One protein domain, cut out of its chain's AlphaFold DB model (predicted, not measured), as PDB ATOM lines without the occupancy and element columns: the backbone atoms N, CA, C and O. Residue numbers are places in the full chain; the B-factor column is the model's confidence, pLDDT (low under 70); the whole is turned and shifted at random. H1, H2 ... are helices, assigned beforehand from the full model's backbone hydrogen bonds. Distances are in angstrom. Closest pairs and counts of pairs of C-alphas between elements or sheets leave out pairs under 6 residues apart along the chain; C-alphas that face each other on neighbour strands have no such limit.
ATOM      1  N   PRO A 158     152.570 142.267 131.821       88.12
ATOM      2  CA  PRO A 158     152.801 142.345 133.270       88.12
ATOM      3  C   PRO A 158     151.615 141.820 134.099       88.12
ATOM      4  O   PRO A 158     151.796 141.382 135.238       88.12
ATOM      5  N   GLU A 159     150.422 141.793 133.510       92.19
ATOM      6  CA  GLU A 159     149.159 141.344 134.092       92.19
ATOM      7  C   GLU A 159     149.242 139.886 134.570       92.19
ATOM      8  O   GLU A 159     148.793 139.563 135.668       92.19
ATOM      9  N   SER A 160     149.908 139.005 133.810       89.69
ATOM     10  CA  SER A 160     150.031 137.576 134.146       89.69
ATOM     11  C   SER A 160     150.808 137.337 135.450       89.69
ATOM     12  O   SER A 160     150.445 136.473 136.253       89.69
ATOM     13  N   ILE A 161     151.854 138.130 135.715       87.00
ATOM     14  CA  ILE A 161     152.619 138.047 136.973       87.00
ATOM     15  C   ILE A 161     151.810 138.623 138.120       87.00
ATOM     16  O   ILE A 161     151.812 138.068 139.219       87.00
ATOM     17  N   GLN A 162     151.171 139.770 137.891       91.38
ATOM     18  CA  GLN A 162     150.387 140.437 138.920       91.38
ATOM     19  C   GLN A 162     149.236 139.535 139.372       91.38
ATOM     20  O   GLN A 162     149.054 139.341 140.573       91.38
ATOM     21  N   PHE A 163     148.575 138.859 138.429       93.69
ATOM     22  CA  PHE A 163     147.599 137.813 138.713       93.69
ATOM     23  C   PHE A 163     148.197 136.646 139.506       93.69
ATOM     24  O   PHE A 163     147.649 136.251 140.538       93.69
ATOM     25  N   TYR A 164     149.356 136.123 139.090       88.50
ATOM     26  CA  TYR A 164     150.037 135.044 139.812       88.50
ATOM     27  C   TYR A 164     150.372 135.434 141.264       88.50
ATOM     28  O   TYR A 164     150.167 134.645 142.195       88.50
ATOM     29  N   LYS A 165     150.873 136.656 141.480       88.06
ATOM     30  CA  LYS A 165     151.156 137.204 142.813       88.06
ATOM     31  C   LYS A 165     149.887 137.334 143.640       88.06
ATOM     32  O   LYS A 165     149.892 136.926 144.800       88.06
ATOM     33  N   ALA A 166     148.822 137.869 143.049       92.25
ATOM     34  CA  ALA A 166     147.553 138.065 143.728       92.25
ATOM     35  C   ALA A 166     146.958 136.724 144.185       92.25
ATOM     36  O   ALA A 166     146.595 136.590 145.353       92.25
ATOM     37  N   ILE A 167     146.983 135.690 143.332       93.19
ATOM     38  CA  ILE A 167     146.562 134.337 143.727       93.19
ATOM     39  C   ILE A 167     147.471 133.760 144.810       93.19
ATOM     40  O   ILE A 167     146.985 133.164 145.764       93.19
ATOM     41  N   THR A 168     148.791 133.909 144.686       87.44
ATOM     42  CA  THR A 168     149.725 133.356 145.681       87.44
ATOM     43  C   THR A 168     149.527 134.010 147.048       87.44
ATOM     44  O   THR A 168     149.556 133.329 148.071       87.44
ATOM     45  N   PHE A 169     149.269 135.318 147.073       90.38
ATOM     46  CA  PHE A 169     148.924 136.038 148.292       90.38
ATOM     47  C   PHE A 169     147.572 135.582 148.858       90.38
ATOM     48  O   PHE A 169     147.482 135.302 150.050       90.38
ATOM     49  N   PHE A 170     146.552 135.422 148.008       93.31
ATOM     50  CA  PHE A 170     145.252 134.876 148.401       93.31
ATOM     51  C   PHE A 170     145.369 133.472 149.013       93.31
ATOM     52  O   PHE A 170     144.815 133.231 150.079       93.31
ATOM     53  N   GLN A 171     146.134 132.566 148.393       89.88
ATOM     54  CA  GLN A 171     146.379 131.212 148.908       89.88
ATOM     55  C   GLN A 171     147.036 131.243 150.291       89.88
ATOM     56  O   GLN A 171     146.591 130.550 151.202       89.88
ATOM     57  N   LEU A 172     148.051 132.094 150.473       89.19
ATOM     58  CA  LEU A 172     148.743 132.237 151.751       89.19
ATOM     59  C   LEU A 172     147.818 132.773 152.856       89.19
ATOM     60  O   LEU A 172     147.867 132.300 153.990       89.19
ATOM     61  N   GLU A 173     146.989 133.773 152.552       90.75
ATOM     62  CA  GLU A 173     146.017 134.301 153.516       90.75
ATOM     63  C   GLU A 173     144.891 133.297 153.801       90.75
ATOM     64  O   GLU A 173     144.448 133.190 154.945       90.75
ATOM     65  N   ALA A 174     144.478 132.506 152.806       88.12
ATOM     66  CA  ALA A 174     143.502 131.436 152.984       88.12
ATOM     67  C   ALA A 174     144.025 130.351 153.931       88.12
ATOM     68  O   ALA A 174     143.340 129.987 154.885       88.12
ATOM     69  N   GLU A 175     145.267 129.899 153.742       87.69
ATOM     70  CA  GLU A 175     145.911 128.935 154.638       87.69
ATOM     71  C   GLU A 175     146.010 129.464 156.074       87.69
ATOM     72  O   GLU A 175     145.663 128.752 157.017       87.69
ATOM     73  N   LYS A 176     146.411 130.729 156.264       87.69
ATOM     74  CA  LYS A 176     146.455 131.354 157.599       87.69
ATOM     75  C   LYS A 176     145.075 131.431 158.246       87.69
ATOM     76  O   LYS A 176     144.945 131.176 159.445       87.69
ATOM     77  N   ALA A 177     144.048 131.792 157.477       84.25
ATOM     78  CA  ALA A 177     142.681 131.872 157.975       84.25
ATOM     79  C   ALA A 177     142.155 130.494 158.390       84.25
ATOM     80  O   ALA A 177     141.592 130.366 159.478       84.25
ATOM     81  N   LEU A 178     142.403 129.461 157.579       81.25
ATOM     82  CA  LEU A 178     142.033 128.077 157.882       81.25
ATOM     83  C   LEU A 178     142.781 127.561 159.119       81.25
ATOM     84  O   LEU A 178     142.159 127.001 160.019       81.25
ATOM     85  N   GLN A 179     144.086 127.824 159.238       83.38
ATOM     86  CA  GLN A 179     144.868 127.475 160.433       83.38
ATOM     87  C   GLN A 179     144.324 128.156 161.697       83.38
ATOM     88  O   GLN A 179     144.197 127.518 162.746       83.38
ATOM     89  N   SER A 180     143.956 129.438 161.599       79.38
ATOM     90  CA  SER A 180     143.324 130.172 162.698       79.38
ATOM     91  C   SER A 180     141.946 129.616 163.056       79.38
ATOM     92  O   SER A 180     141.558 129.697 164.223       79.38
ATOM     93  N   TYR A 181     141.200 129.101 162.077       76.06
ATOM     94  CA  TYR A 181     139.845 128.597 162.273       76.06
ATOM     95  C   TYR A 181     139.832 127.217 162.922       76.06
ATOM     96  O   TYR A 181     139.209 127.028 163.965       76.06
ATOM     97  N   PHE A 182     140.585 126.276 162.355       76.19
ATOM     98  CA  PHE A 182     140.637 124.904 162.852       76.19
ATOM     99  C   PHE A 182     141.498 124.750 164.107       76.19
ATOM    100  O   PHE A 182     141.503 123.688 164.724       76.19
ATOM    101  N   GLY A 183     142.231 125.795 164.508       65.06
ATOM    102  CA  GLY A 183     143.064 125.759 165.707       65.06
ATOM    103  C   GLY A 183     144.105 124.641 165.668       65.06
ATOM    104  O   GLY A 183     144.515 124.172 166.731       65.06
ATOM    105  N   PHE A 184     144.515 124.207 164.466       50.59
ATOM    106  CA  PHE A 184     145.536 123.184 164.276       50.59
ATOM    107  C   PHE A 184     146.854 123.711 164.850       50.59
ATOM    108  O   PHE A 184     147.638 124.393 164.194       50.59
ATOM    109  N   ARG A 185     147.096 123.399 166.125       46.06
ATOM    110  CA  ARG A 185     148.450 123.266 166.647       46.06
ATOM    111  C   ARG A 185     149.097 122.160 165.832       46.06
ATOM    112  O   ARG A 185     148.539 121.068 165.775       46.06
ATOM    113  N   PHE A 238     133.190 128.790 182.724       46.69
ATOM    114  CA  PHE A 238     132.235 128.572 181.630       46.69
ATOM    115  C   PHE A 238     131.917 129.870 180.868       46.69
ATOM    116  O   PHE A 238     131.892 129.879 179.637       46.69
ATOM    117  N   SER A 239     131.746 130.980 181.593       52.16
ATOM    118  CA  SER A 239     131.526 132.320 181.023       52.16
ATOM    119  C   SER A 239     132.746 132.834 180.239       52.16
ATOM    120  O   SER A 239     132.618 133.340 179.116       52.16
ATOM    121  N   GLU A 240     133.958 132.636 180.767       55.88
ATOM    122  CA  GLU A 240     135.190 132.993 180.052       55.88
ATOM    123  C   GLU A 240     135.375 132.163 178.773       55.88
ATOM    124  O   GLU A 240     135.728 132.713 177.727       55.88
ATOM    125  N   ASN A 241     135.040 130.870 178.799       57.75
ATOM    126  CA  ASN A 241     135.106 130.026 177.605       57.75
ATOM    127  C   ASN A 241     134.071 130.415 176.535       57.75
ATOM    128  O   ASN A 241     134.417 130.439 175.353       57.75
ATOM    129  N   GLN A 242     132.845 130.798 176.911       60.97
ATOM    130  CA  GLN A 242     131.841 131.277 175.948       60.97
ATOM    131  C   GLN A 242     132.231 132.623 175.318       60.97
ATOM    132  O   GLN A 242     132.092 132.818 174.106       60.97
ATOM    133  N   THR A 243     132.783 133.554 176.102       66.56
ATOM    134  CA  THR A 243     133.241 134.846 175.562       66.56
ATOM    135  C   THR A 243     134.452 134.686 174.639       66.56
ATOM    136  O   THR A 243     134.502 135.345 173.594       66.56
ATOM    137  N   LEU A 244     135.382 133.777 174.958       62.06
ATOM    138  CA  LEU A 244     136.505 133.399 174.092       62.06
ATOM    139  C   LEU A 244     136.041 132.723 172.796       62.06
ATOM    140  O   LEU A 244     136.535 133.084 171.726       62.06
ATOM    141  N   GLN A 245     135.065 131.812 172.859       66.00
ATOM    142  CA  GLN A 245     134.477 131.200 171.662       66.00
ATOM    143  C   GLN A 245     133.786 132.242 170.775       66.00
ATOM    144  O   GLN A 245     134.042 132.266 169.574       66.00
ATOM    145  N   SER A 246     133.018 133.181 171.346       73.56
ATOM    146  CA  SER A 246     132.364 134.244 170.560       73.56
ATOM    147  C   SER A 246     133.355 135.205 169.885       73.56
ATOM    148  O   SER A 246     133.076 135.766 168.825       73.56
ATOM    149  N   LYS A 247     134.529 135.425 170.495       75.81
ATOM    150  CA  LYS A 247     135.588 136.254 169.903       75.81
ATOM    151  C   LYS A 247     136.265 135.528 168.745       75.81
ATOM    152  O   LYS A 247     136.444 136.134 167.693       75.81
ATOM    153  N   ARG A 248     136.568 134.235 168.912       75.19
ATOM    154  CA  ARG A 248     137.164 133.400 167.857       75.19
ATOM    155  C   ARG A 248     136.245 133.261 166.650       75.19
ATOM    156  O   ARG A 248     136.707 133.421 165.528       75.19
ATOM    157  N   THR A 249     134.945 133.052 166.863       77.12
ATOM    158  CA  THR A 249     133.979 132.975 165.757       77.12
ATOM    159  C   THR A 249     133.851 134.305 165.017       77.12
ATOM    160  O   THR A 249     133.808 134.312 163.790       77.12
ATOM    161  N   LYS A 250     133.878 135.448 165.716       80.38
ATOM    162  CA  LYS A 250     133.885 136.775 165.069       80.38
ATOM    163  C   LYS A 250     135.147 137.035 164.244       80.38
ATOM    164  O   LYS A 250     135.055 137.633 163.176       80.38
ATOM    165  N   GLU A 251     136.314 136.631 164.733       80.50
ATOM    166  CA  GLU A 251     137.587 136.808 164.027       80.50
ATOM    167  C   GLU A 251     137.687 135.896 162.799       80.50
ATOM    168  O   GLU A 251     138.031 136.356 161.713       80.50
ATOM    169  N   ALA A 252     137.252 134.643 162.931       79.38
ATOM    170  CA  ALA A 252     137.122 133.710 161.822       79.38
ATOM    171  C   ALA A 252     136.218 134.240 160.701       79.38
ATOM    172  O   ALA A 252     136.617 134.262 159.539       79.38
ATOM    173  N   TRP A 253     135.030 134.739 161.056       78.75
ATOM    174  CA  TRP A 253     134.098 135.324 160.093       78.75
ATOM    175  C   TRP A 253     134.691 136.526 159.352       78.75
ATOM    176  O   TRP A 253     134.481 136.671 158.151       78.75
ATOM    177  N   ARG A 254     135.471 137.369 160.040       84.62
ATOM    178  CA  ARG A 254     136.180 138.489 159.400       84.62
ATOM    179  C   ARG A 254     137.225 138.010 158.399       84.62
ATOM    180  O   ARG A 254     137.325 138.592 157.322       84.62
ATOM    181  N   ASN A 255     137.966 136.955 158.730       86.00
ATOM    182  CA  ASN A 255     138.970 136.388 157.832       86.00
ATOM    183  C   ASN A 255     138.322 135.769 156.586       86.00
ATOM    184  O   ASN A 255     138.775 136.024 155.475       86.00
ATOM    185  N   VAL A 256     137.214 135.041 156.751       84.94
ATOM    186  CA  VAL A 256     136.419 134.498 155.634       84.94
ATOM    187  C   VAL A 256     135.896 135.613 154.726       84.94
ATOM    188  O   VAL A 256     136.017 135.520 153.505       84.94
ATOM    189  N   LEU A 257     135.354 136.688 155.306       87.00
ATOM    190  CA  LEU A 257     134.845 137.828 154.542       87.00
ATOM    191  C   LEU A 257     135.961 138.526 153.751       87.00
ATOM    192  O   LEU A 257     135.799 138.797 152.565       87.00
ATOM    193  N   MET A 258     137.111 138.757 154.390       89.44
ATOM    194  CA  MET A 258     138.293 139.335 153.747       89.44
ATOM    195  C   MET A 258     138.757 138.491 152.554       89.44
ATOM    196  O   MET A 258     139.022 139.038 151.488       89.44
ATOM    197  N   LEU A 259     138.800 137.164 152.697       90.75
ATOM    198  CA  LEU A 259     139.176 136.270 151.600       90.75
ATOM    199  C   LEU A 259     138.183 136.329 150.443       90.75
ATOM    200  O   LEU A 259     138.599 136.386 149.290       90.75
ATOM    201  N   ARG A 260     136.877 136.366 150.726       90.69
ATOM    202  CA  ARG A 260     135.847 136.505 149.684       90.69
ATOM    203  C   ARG A 260     135.988 137.818 148.914       90.69
ATOM    204  O   ARG A 260     135.871 137.807 147.693       90.69
ATOM    205  N   MET A 261     136.288 138.916 149.607       90.88
ATOM    206  CA  MET A 261     136.562 140.205 148.968       90.88
ATOM    207  C   MET A 261     137.824 140.163 148.103       90.88
ATOM    208  O   MET A 261     137.779 140.571 146.949       90.88
ATOM    209  N   MET A 262     138.925 139.604 148.611       93.12
ATOM    210  CA  MET A 262     140.158 139.445 147.829       93.12
ATOM    211  C   MET A 262     139.935 138.583 146.581       93.12
ATOM    212  O   MET A 262     140.431 138.900 145.505       93.12
ATOM    213  N   ALA A 263     139.172 137.497 146.709       94.25
ATOM    214  CA  ALA A 263     138.812 136.631 145.593       94.25
ATOM    215  C   ALA A 263     137.997 137.385 144.529       94.25
ATOM    216  O   ALA A 263     138.257 137.229 143.333       94.25
ATOM    217  N   LEU A 264     137.050 138.227 144.959       94.31
ATOM    218  CA  LEU A 264     136.258 139.079 144.073       94.31
ATOM    219  C   LEU A 264     137.129 140.129 143.371       94.31
ATOM    220  O   LEU A 264     137.019 140.281 142.159       94.31
ATOM    221  N   GLU A 265     138.031 140.795 144.094       95.06
ATOM    222  CA  GLU A 265     138.971 141.776 143.537       95.06
ATOM    223  C   GLU A 265     139.867 141.143 142.460       95.06
ATOM    224  O   GLU A 265     140.008 141.687 141.363       95.06
ATOM    225  N   ILE A 266     140.410 139.948 142.723       95.81
ATOM    226  CA  ILE A 266     141.209 139.194 141.748       95.81
ATOM    227  C   ILE A 266     140.374 138.857 140.510       95.81
ATOM    228  O   ILE A 266     140.845 139.011 139.380       95.81
ATOM    229  N   TYR A 267     139.138 138.399 140.706       96.06
ATOM    230  CA  TYR A 267     138.248 138.064 139.602       96.06
ATOM    231  C   TYR A 267     137.906 139.293 138.750       96.06
ATOM    232  O   TYR A 267     138.041 139.232 137.528       96.06
ATOM    233  N   GLU A 268     137.514 140.411 139.365       95.50
ATOM    234  CA  GLU A 268     137.156 141.637 138.644       95.50
ATOM    235  C   GLU A 268     138.348 142.270 137.919       95.50
ATOM    236  O   GLU A 268     138.159 142.814 136.834       95.50
ATOM    237  N   THR A 269     139.555 142.158 138.480       96.25
ATOM    238  CA  THR A 269     140.766 142.781 137.921       96.25
ATOM    239  C   THR A 269     141.395 141.959 136.796       96.25
ATOM    240  O   THR A 269     141.887 142.542 135.835       96.25
ATOM    241  N   TYR A 270     141.391 140.623 136.906       96.88
ATOM    242  CA  TYR A 270     142.195 139.765 136.021       96.88
ATOM    243  C   TYR A 270     141.413 138.702 135.245       96.88
ATOM    244  O   TYR A 270     141.912 138.212 134.238       96.88
ATOM    245  N   VAL A 271     140.233 138.278 135.708       96.06
ATOM    246  CA  VAL A 271     139.529 137.108 135.137       96.06
ATOM    247  C   VAL A 271     138.268 137.505 134.379       96.06
ATOM    248  O   VAL A 271     137.868 136.832 133.429       96.06
ATOM    249  N   ARG A 272     137.593 138.565 134.819       95.94
ATOM    250  CA  ARG A 272     136.352 139.033 134.213       95.94
ATOM    251  C   ARG A 272     136.598 139.416 132.750       95.94
ATOM    252  O   ARG A 272     137.557 140.110 132.441       95.94
ATOM    253  N   THR A 273     135.695 139.005 131.863       94.00
ATOM    254  CA  THR A 273     135.755 139.399 130.451       94.00
ATOM    255  C   THR A 273     135.648 140.920 130.339       94.00
ATOM    256  O   THR A 273     134.678 141.501 130.837       94.00
ATOM    257  N   GLY A 274     136.636 141.551 129.706       94.44
ATOM    258  CA  GLY A 274     136.771 143.005 129.631       94.44
ATOM    259  C   GLY A 274     137.357 143.657 130.886       94.44
ATOM    260  O   GLY A 274     137.152 144.853 131.084       94.44
ATOM    261  N   ALA A 275     138.027 142.897 131.759       93.94
ATOM    262  CA  ALA A 275     138.779 143.463 132.876       93.94
ATOM    263  C   ALA A 275     139.978 144.288 132.383       93.94
ATOM    264  O   ALA A 275     140.551 144.002 131.333       93.94
ATOM    265  N   GLU A 276     140.380 145.295 133.166       91.94
ATOM    266  CA  GLU A 276     141.506 146.180 132.829       91.94
ATOM    267  C   GLU A 276     142.808 145.398 132.624       91.94
ATOM    268  O   GLU A 276     143.542 145.664 131.677       91.94
ATOM    269  N   ASN A 277     143.039 144.380 133.459       95.38
ATOM    270  CA  ASN A 277     144.210 143.511 133.401       95.38
ATOM    271  C   ASN A 277     143.811 142.069 133.042       95.38
ATOM    272  O   ASN A 277     144.303 141.123 133.659       95.38
ATOM    273  N   GLU A 278     142.876 141.892 132.095       95.25
ATOM    274  CA  GLU A 278     142.376 140.567 131.701       95.25
ATOM    275  C   GLU A 278     143.527 139.634 131.289       95.25
ATOM    276  O   GLU A 278     144.233 139.850 130.303       95.25
ATOM    277  N   VAL A 279     143.705 138.558 132.057       94.81
ATOM    278  CA  VAL A 279     144.692 137.519 131.784       94.81
ATOM    279  C   VAL A 279     144.054 136.460 130.899       94.81
ATOM    280  O   VAL A 279     142.949 135.981 131.154       94.81
ATOM    281  N   ASN A 280     144.784 136.036 129.869       93.06
ATOM    282  CA  ASN A 280     144.345 134.949 129.008       93.06
ATOM    283  C   ASN A 280     144.357 133.634 129.803       93.06
ATOM    284  O   ASN A 280     145.411 133.050 130.033       93.06
ATOM    285  N   ILE A 281     143.189 133.185 130.260       93.56
ATOM    286  CA  ILE A 281     143.002 131.929 130.994       93.56
ATOM    287  C   ILE A 281     142.128 131.009 130.131       93.56
ATOM    288  O   ILE A 281     141.152 131.471 129.532       93.56
ATOM    289  N   PRO A 282     142.406 129.690 130.054       91.81
ATOM    290  CA  PRO A 282     141.602 128.789 129.239       91.81
ATOM    291  C   PRO A 282     140.130 128.810 129.658       91.81
ATOM    292  O   PRO A 282     139.811 128.707 130.845       91.81
ATOM    293  N   ARG A 283     139.218 128.822 128.674       91.06
ATOM    294  CA  ARG A 283     137.758 128.865 128.906       91.06
ATOM    295  C   ARG A 283     137.237 127.773 129.840       91.06
ATOM    296  O   ARG A 283     136.249 127.964 130.538       91.06
ATOM    297  N   ARG A 284     137.918 126.624 129.880       92.31
ATOM    298  CA  ARG A 284     137.597 125.513 130.791       92.31
ATOM    299  C   ARG A 284     137.684 125.908 132.271       92.31
ATOM    300  O   ARG A 284     137.013 125.285 133.080       92.31
ATOM    301  N   ILE A 285     138.482 126.921 132.604       91.94
ATOM    302  CA  ILE A 285     138.692 127.412 133.972       91.94
ATOM    303  C   ILE A 285     137.940 128.721 134.209       91.94
ATOM    304  O   ILE A 285     137.342 128.892 135.270       91.94
ATOM    305  N   THR A 286     137.896 129.621 133.221       93.12
ATOM    306  CA  THR A 286     137.147 130.877 133.375       93.12
ATOM    307  C   THR A 286     135.642 130.647 133.462       93.12
ATOM    308  O   THR A 286     134.985 131.310 134.253       93.12
ATOM    309  N   ASN A 287     135.077 129.672 132.740       93.38
ATOM    310  CA  ASN A 287     133.635 129.404 132.778       93.38
ATOM    311  C   ASN A 287     133.125 129.013 134.186       93.38
ATOM    312  O   ASN A 287     132.140 129.606 134.633       93.38
ATOM    313  N   PRO A 288     133.763 128.072 134.917       92.50
ATOM    314  CA  PRO A 288     133.442 127.818 136.321       92.50
ATOM    315  C   PRO A 288     133.559 129.060 137.208       92.50
ATOM    316  O   PRO A 288     132.651 129.322 137.993       92.50
ATOM    317  N   LEU A 289     134.625 129.854 137.046       92.19
ATOM    318  CA  LEU A 289     134.825 131.092 137.808       92.19
ATOM    319  C   LEU A 289     133.703 132.102 137.538       92.19
ATOM    320  O   LEU A 289     133.107 132.616 138.478       92.19
ATOM    321  N   HIS A 290     133.337 132.326 136.275       94.06
ATOM    322  CA  HIS A 290     132.209 133.182 135.916       94.06
ATOM    323  C   HIS A 290     130.902 132.689 136.533       94.06
ATOM    324  O   HIS A 290     130.138 133.490 137.065       94.06
ATOM    325  N   LYS A 291     130.633 131.378 136.493       93.38
ATOM    326  CA  LYS A 291     129.427 130.809 137.105       93.38
ATOM    327  C   LYS A 291     129.410 131.046 138.616       93.38
ATOM    328  O   LYS A 291     128.368 131.414 139.149       93.38
ATOM    329  N   TYR A 292     130.552 130.865 139.273       90.25
ATOM    330  CA  TYR A 292     130.706 131.026 140.713       90.25
ATOM    331  C   TYR A 292     130.540 132.489 141.159       90.25
ATOM    332  O   TYR A 292     129.694 132.787 142.000       90.25
ATOM    333  N   PHE A 293     131.263 133.423 140.537       92.56
ATOM    334  CA  PHE A 293     131.220 134.846 140.898       92.56
ATOM    335  C   PHE A 293     129.952 135.576 140.424       92.56
ATOM    336  O   PHE A 293     129.639 136.646 140.940       92.56
ATOM    337  N   ASN A 294     129.180 135.005 139.492       91.00
ATOM    338  CA  ASN A 294     127.878 135.552 139.087       91.00
ATOM    339  C   ASN A 294     126.707 135.103 139.983       91.00
ATOM    340  O   ASN A 294     125.561 135.518 139.746       91.00
ATOM    341  N   THR A 295     126.958 134.274 141.001       90.75
ATOM    342  CA  THR A 295     125.932 133.885 141.980       90.75
ATOM    343  C   THR A 295     125.408 135.106 142.759       90.75
ATOM    344  O   THR A 295     126.115 136.111 142.894       90.75
ATOM    345  N   PRO A 296     124.154 135.071 143.254       88.19
ATOM    346  CA  PRO A 296     123.585 136.168 144.044       88.19
ATOM    347  C   PRO A 296     124.432 136.498 145.279       88.19
ATOM    348  O   PRO A 296     124.635 137.667 145.583       88.19
ATOM    349  N   GLU A 297     125.008 135.473 145.909       85.12
ATOM    350  CA  GLU A 297     125.843 135.592 147.108       85.12
ATOM    351  C   GLU A 297     127.028 136.551 146.906       85.12
ATOM    352  O   GLU A 297     127.277 137.418 147.742       85.12
ATOM    353  N   PHE A 298     127.722 136.459 145.766       83.81
ATOM    354  CA  PHE A 298     128.841 137.352 145.438       83.81
ATOM    355  C   PHE A 298     128.401 138.743 144.982       83.81
ATOM    356  O   PHE A 298     129.092 139.730 145.243       83.81
ATOM    357  N   ARG A 299     127.226 138.855 144.353       81.88
ATOM    358  CA  ARG A 299     126.635 140.163 144.042       81.88
ATOM    359  C   ARG A 299     126.247 140.926 145.304       81.88
ATOM    360  O   ARG A 299     126.433 142.141 145.354       81.88
ATOM    361  N   ASP A 300     125.748 140.226 146.313       85.75
ATOM    362  CA  ASP A 300     125.395 140.834 147.590       85.75
ATOM    363  C   ASP A 300     126.635 141.174 148.425       85.75
ATOM    364  O   ASP A 300     126.649 142.234 149.043       85.75
ATOM    365  N   LEU A 301     127.719 140.393 148.336       83.19
ATOM    366  CA  LEU A 301     129.025 140.741 148.922       83.19
ATOM    367  C   LEU A 301     129.539 142.111 148.464       83.19
ATOM    368  O   LEU A 301     130.052 142.867 149.283       83.19
ATOM    369  N   LYS A 302     129.351 142.473 147.189       76.94
ATOM    370  CA  LYS A 302     129.734 143.800 146.678       76.94
ATOM    371  C   LYS A 302     128.900 144.925 147.300       76.94
ATOM    372  O   LYS A 302     129.421 145.977 147.657       76.94
ATOM    373  N   ARG A 303     127.600 144.687 147.504       80.38
ATOM    374  CA  ARG A 303     126.719 145.627 148.222       80.38
ATOM    375  C   ARG A 303     127.075 145.715 149.703       80.38
ATOM    376  O   ARG A 303     126.942 146.774 150.312       80.38
ATOM    377  N   GLU A 304     127.482 144.604 150.307       77.38
ATOM    378  CA  GLU A 304     127.967 144.582 151.682       77.38
ATOM    379  C   GLU A 304     129.287 145.336 151.814       77.38
ATOM    380  O   GLU A 304     129.429 146.115 152.750       77.38
ATOM    381  N   GLU A 305     130.216 145.189 150.871       73.56
ATOM    382  CA  GLU A 305     131.449 145.973 150.823       73.56
ATOM    383  C   GLU A 305     131.157 147.474 150.781       73.56
ATOM    384  O   GLU A 305     131.721 148.219 151.578       73.56
ATOM    385  N   GLU A 306     130.224 147.927 149.940       73.69
ATOM    386  CA  GLU A 306     129.807 149.335 149.905       73.69
ATOM    387  C   GLU A 306     129.253 149.799 151.263       73.69
ATOM    388  O   GLU A 306     129.608 150.875 151.752       73.69
ATOM    389  N   LYS A 307     128.448 148.960 151.930       72.44
ATOM    390  CA  LYS A 307     127.923 149.243 153.277       72.44
ATOM    391  C   LYS A 307     129.031 149.273 154.339       72.44
ATOM    392  O   LYS A 307     129.046 150.164 155.186       72.44
ATOM    393  N   PHE A 308     129.975 148.333 154.317       65.06
ATOM    394  CA  PHE A 308     131.068 148.248 155.294       65.06
ATOM    395  C   PHE A 308     132.176 149.280 155.049       65.06
ATOM    396  O   PHE A 308     132.781 149.769 156.008       65.06
ATOM    397  N   GLY A 309     132.419 149.644 153.791       60.28
ATOM    398  CA  GLY A 309     133.304 150.729 153.381       60.28
ATOM    399  C   GLY A 309     132.800 152.079 153.886       60.28
ATOM    400  O   GLY A 309     133.581 152.854 154.440       60.28
ATOM    401  N   GLN A 310     131.484 152.315 153.826       52.50
ATOM    402  CA  GLN A 310     130.846 153.491 154.436       52.50
ATOM    403  C   GLN A 310     130.940 153.498 155.971       52.50
ATOM    404  O   GLN A 310     131.054 154.561 156.575       52.50
ATOM    405  N   LEU A 311     130.966 152.326 156.613       45.00
ATOM    406  CA  LEU A 311     131.097 152.197 158.070       45.00
ATOM    407  C   LEU A 311     132.546 152.341 158.588       45.00
ATOM    408  O   LEU A 311     132.778 152.226 159.791       45.00
ATOM    409  N   GLY A 312     133.535 152.596 157.722       36.22
ATOM    410  CA  GLY A 312     134.912 152.916 158.131       36.22
ATOM    411  C   GLY A 312     135.692 151.768 158.795       36.22
ATOM    412  O   GLY A 312     136.785 151.994 159.319       36.22
ATOM    413  N   ASP A 518     132.496 126.484 154.616       55.66
ATOM    414  CA  ASP A 518     133.664 125.630 154.455       55.66
ATOM    415  C   ASP A 518     133.787 125.083 153.020       55.66
ATOM    416  O   ASP A 518     134.842 125.222 152.406       55.66
ATOM    417  N   SER A 519     132.690 124.584 152.428       58.72
ATOM    418  CA  SER A 519     132.704 124.022 151.058       58.72
ATOM    419  C   SER A 519     133.027 125.075 149.993       58.72
ATOM    420  O   SER A 519     133.863 124.872 149.119       58.72
ATOM    421  N   ALA A 520     132.428 126.258 150.121       59.28
ATOM    422  CA  ALA A 520     132.584 127.345 149.165       59.28
ATOM    423  C   ALA A 520     134.022 127.894 149.118       59.28
ATOM    424  O   ALA A 520     134.504 128.254 148.049       59.28
ATOM    425  N   LEU A 521     134.713 127.973 150.259       61.91
ATOM    426  CA  LEU A 521     136.098 128.456 150.330       61.91
ATOM    427  C   LEU A 521     137.099 127.439 149.778       61.91
ATOM    428  O   LEU A 521     138.035 127.833 149.077       61.91
ATOM    429  N   GLU A 522     136.894 126.152 150.059       66.69
ATOM    430  CA  GLU A 522     137.703 125.072 149.487       66.69
ATOM    431  C   GLU A 522     137.525 124.988 147.962       66.69
ATOM    432  O   GLU A 522     138.514 124.885 147.228       66.69
ATOM    433  N   ASP A 523     136.295 125.154 147.470       69.38
ATOM    434  CA  ASP A 523     135.986 125.215 146.038       69.38
ATOM    435  C   ASP A 523     136.641 126.432 145.362       69.38
ATOM    436  O   ASP A 523     137.237 126.323 144.290       69.38
ATOM    437  N   ILE A 524     136.623 127.606 146.004       64.06
ATOM    438  CA  ILE A 524     137.327 128.792 145.492       64.06
ATOM    439  C   ILE A 524     138.836 128.536 145.416       64.06
ATOM    440  O   ILE A 524     139.469 128.815 144.393       64.06
ATOM    441  N   ALA A 525     139.434 128.030 146.495       66.00
ATOM    442  CA  ALA A 525     140.875 127.825 146.578       66.00
ATOM    443  C   ALA A 525     141.364 126.797 145.546       66.00
ATOM    444  O   ALA A 525     142.398 127.006 144.903       66.00
ATOM    445  N   THR A 526     140.604 125.720 145.336       72.94
ATOM    446  CA  THR A 526     140.904 124.703 144.320       72.94
ATOM    447  C   THR A 526     140.785 125.260 142.904       72.94
ATOM    448  O   THR A 526     141.692 125.045 142.094       72.94
ATOM    449  N   VAL A 527     139.746 126.046 142.602       61.69
ATOM    450  CA  VAL A 527     139.588 126.660 141.275       61.69
ATOM    451  C   VAL A 527     140.669 127.718 141.013       61.69
ATOM    452  O   VAL A 527     141.246 127.732 139.923       61.69
ATOM    453  N   PHE A 528     141.039 128.547 141.996       67.62
ATOM    454  CA  PHE A 528     142.169 129.478 141.844       67.62
ATOM    455  C   PHE A 528     143.513 128.759 141.727       67.62
ATOM    456  O   PHE A 528     144.388 129.220 140.996       67.62
ATOM    457  N   SER A 529     143.686 127.612 142.383       73.19
ATOM    458  CA  SER A 529     144.869 126.766 142.197       73.19
ATOM    459  C   SER A 529     144.945 126.209 140.770       73.19
ATOM    460  O   SER A 529     145.999 126.264 140.130       73.19
ATOM    461  N   ALA A 530     143.814 125.766 140.212       68.69
ATOM    462  CA  ALA A 530     143.730 125.346 138.816       68.69
ATOM    463  C   ALA A 530     144.010 126.509 137.845       68.69
ATOM    464  O   ALA A 530     144.759 126.335 136.882       68.69
ATOM    465  N   ALA A 531     143.483 127.707 138.124       56.34
ATOM    466  CA  ALA A 531     143.756 128.918 137.348       56.34
ATOM    467  C   ALA A 531     145.236 129.311 137.393       56.34
ATOM    468  O   ALA A 531     145.831 129.565 136.346       56.34
ATOM    469  N   LYS A 532     145.860 129.264 138.577       68.19
ATOM    470  CA  LYS A 532     147.303 129.475 138.759       68.19
ATOM    471  C   LYS A 532     148.110 128.519 137.885       68.19
ATOM    472  O   LYS A 532     149.004 128.958 137.168       68.19
ATOM    473  N   LYS A 533     147.763 127.228 137.901       72.00
ATOM    474  CA  LYS A 533     148.440 126.200 137.102       72.00
ATOM    475  C   LYS A 533     148.245 126.400 135.596       72.00
ATOM    476  O   LYS A 533     149.166 126.162 134.824       72.00
ATOM    477  N   ALA A 534     147.077 126.857 135.160       64.38
ATOM    478  CA  ALA A 534     146.826 127.101 133.744       64.38
ATOM    479  C   ALA A 534     147.506 128.363 133.211       64.38
ATOM    480  O   ALA A 534     148.049 128.327 132.111       64.38
ATOM    481  N   VAL A 535     147.533 129.450 133.988       59.69
ATOM    482  CA  VAL A 535     148.333 130.636 133.637       59.69
ATOM    483  C   VAL A 535     149.809 130.280 133.603       59.69
ATOM    484  O   VAL A 535     150.511 130.685 132.684       59.69
ATOM    485  N   PHE A 536     150.266 129.447 134.538       64.19
ATOM    486  CA  PHE A 536     151.622 128.912 134.519       64.19
ATOM    487  C   PHE A 536     151.934 128.176 133.206       64.19
ATOM    488  O   PHE A 536     152.907 128.509 132.534       64.19
ATOM    489  N   GLN A 537     151.067 127.253 132.784       69.00
ATOM    490  CA  GLN A 537     151.226 126.524 131.518       69.00
ATOM    491  C   GLN A 537     151.140 127.429 130.281       69.00
ATOM    492  O   GLN A 537     151.779 127.153 129.268       69.00
ATOM    493  N   LEU A 538     150.347 128.501 130.324       62.59
ATOM    494  CA  LEU A 538     150.266 129.462 129.223       62.59
ATOM    495  C   LEU A 538     151.521 130.325 129.121       62.59
ATOM    496  O   LEU A 538     152.042 130.480 128.020       62.59
ATOM    497  N   MET A 539     152.055 130.808 130.248       61.19
ATOM    498  CA  MET A 539     153.341 131.515 130.271       61.19
ATOM    499  C   MET A 539     154.472 130.621 129.741       61.19
ATOM    500  O   MET A 539     155.306 131.077 128.962       61.19
ATOM    501  N   GLU A 540     154.471 129.335 130.100       59.84
ATOM    502  CA  GLU A 540     155.415 128.332 129.588       59.84
ATOM    503  C   GLU A 540     155.257 128.128 128.067       59.84
ATOM    504  O   GLU A 540     156.218 128.228 127.304       59.84
ATOM    505  N   ASN A 541     154.033 127.933 127.575       63.94
ATOM    506  CA  ASN A 541     153.795 127.707 126.147       63.94
ATOM    507  C   ASN A 541     154.102 128.934 125.278       63.94
ATOM    508  O   ASN A 541     154.669 128.790 124.191       63.94
ATOM    509  N   ASP A 542     153.767 130.142 125.736       61.41
ATOM    510  CA  ASP A 542     154.048 131.368 124.988       61.41
ATOM    511  C   ASP A 542     155.546 131.703 124.980       61.41
ATOM    512  O   ASP A 542     156.060 132.141 123.942       61.41
TER     513      ASP A 542
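What this domain is: This is residues 158 to 185, 238 to 312 and 518 to 542 of the 559 residues of the protein "Hypothetical protein" of Lotharella globosa (UniProt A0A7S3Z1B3). Three long helices, H1, H2 and H5, lie side by side in a loose bundle, with the short H3 packed on H2 and H5. H2 overshoots the bundle with residues 238 to 247, and residues 306 to 312 stick out on H4's side, of which 306 to 310 belong to H4. The printed part has 128 residues, with five named helices in the order H1 to H5 and no named strand: all helix. It is elongated, 60 by 36 by 24 A, and only just compact, close to loose, with a radius of gyration of the C-alphas of 16.6 A.

How they stand to each other: H2, residues 238 to 271, is the hub. It touches H1, residues 158 to 182, at a shallow tilt of 15 degrees, opposite ways; the closest C-alphas, of Tyr 181 and Ala 252, are 5.8 A apart. H1 touches H5, residues 518 to 542, at a shallow tilt of 27 degrees, opposite ways, closest at the C-alphas of Tyr 164 and Lys 532, 6.3 A. H2 and H5 are close but not clearly touching. With residues 264 to 271 alone, H2 touches H3, residues 283 to 293, at a steep tilt of 46 degrees; the closest C-alphas, of Val 271 and Thr 286, are 6.9 A apart. H3 touches residues 527 to 531 of H5, closest at the C-alphas of Ile 285 and Ala 531, 6.3 A. H4, residues 296 to 310, only just touches H2, with 3 pairs of C-alphas within 8 A, the closest those of Met 261 and Leu 301, 7.6 A; they are about perpendicular, at 74 degrees. H1 is apart from H3 and H4. In H1, H2 and H5 every O i to N i+4 pair is within hydrogen-bond range; in H3 6 of 7, in H4 10 of 11.

Where its parts are: H2 measures 47.8 A from C-alpha 238 at (132.235, 128.572, 181.630) to C-alpha 271, H1 36.4 A, H5 36.3 A, ending at C-alpha 542 (154.048, 131.368, 124.988).

The domain as a whole: Residues 186 to 237 and 313 to 517 are not printed, with C-alpha gaps of 22.7 A and 27.6 A. The link from H2 to H3 is long, that from H3 to H4 tight. Mean pLDDT of the printed part is 79.4; 38 residues are under 70, among them 238 to 245 and 534 to 542.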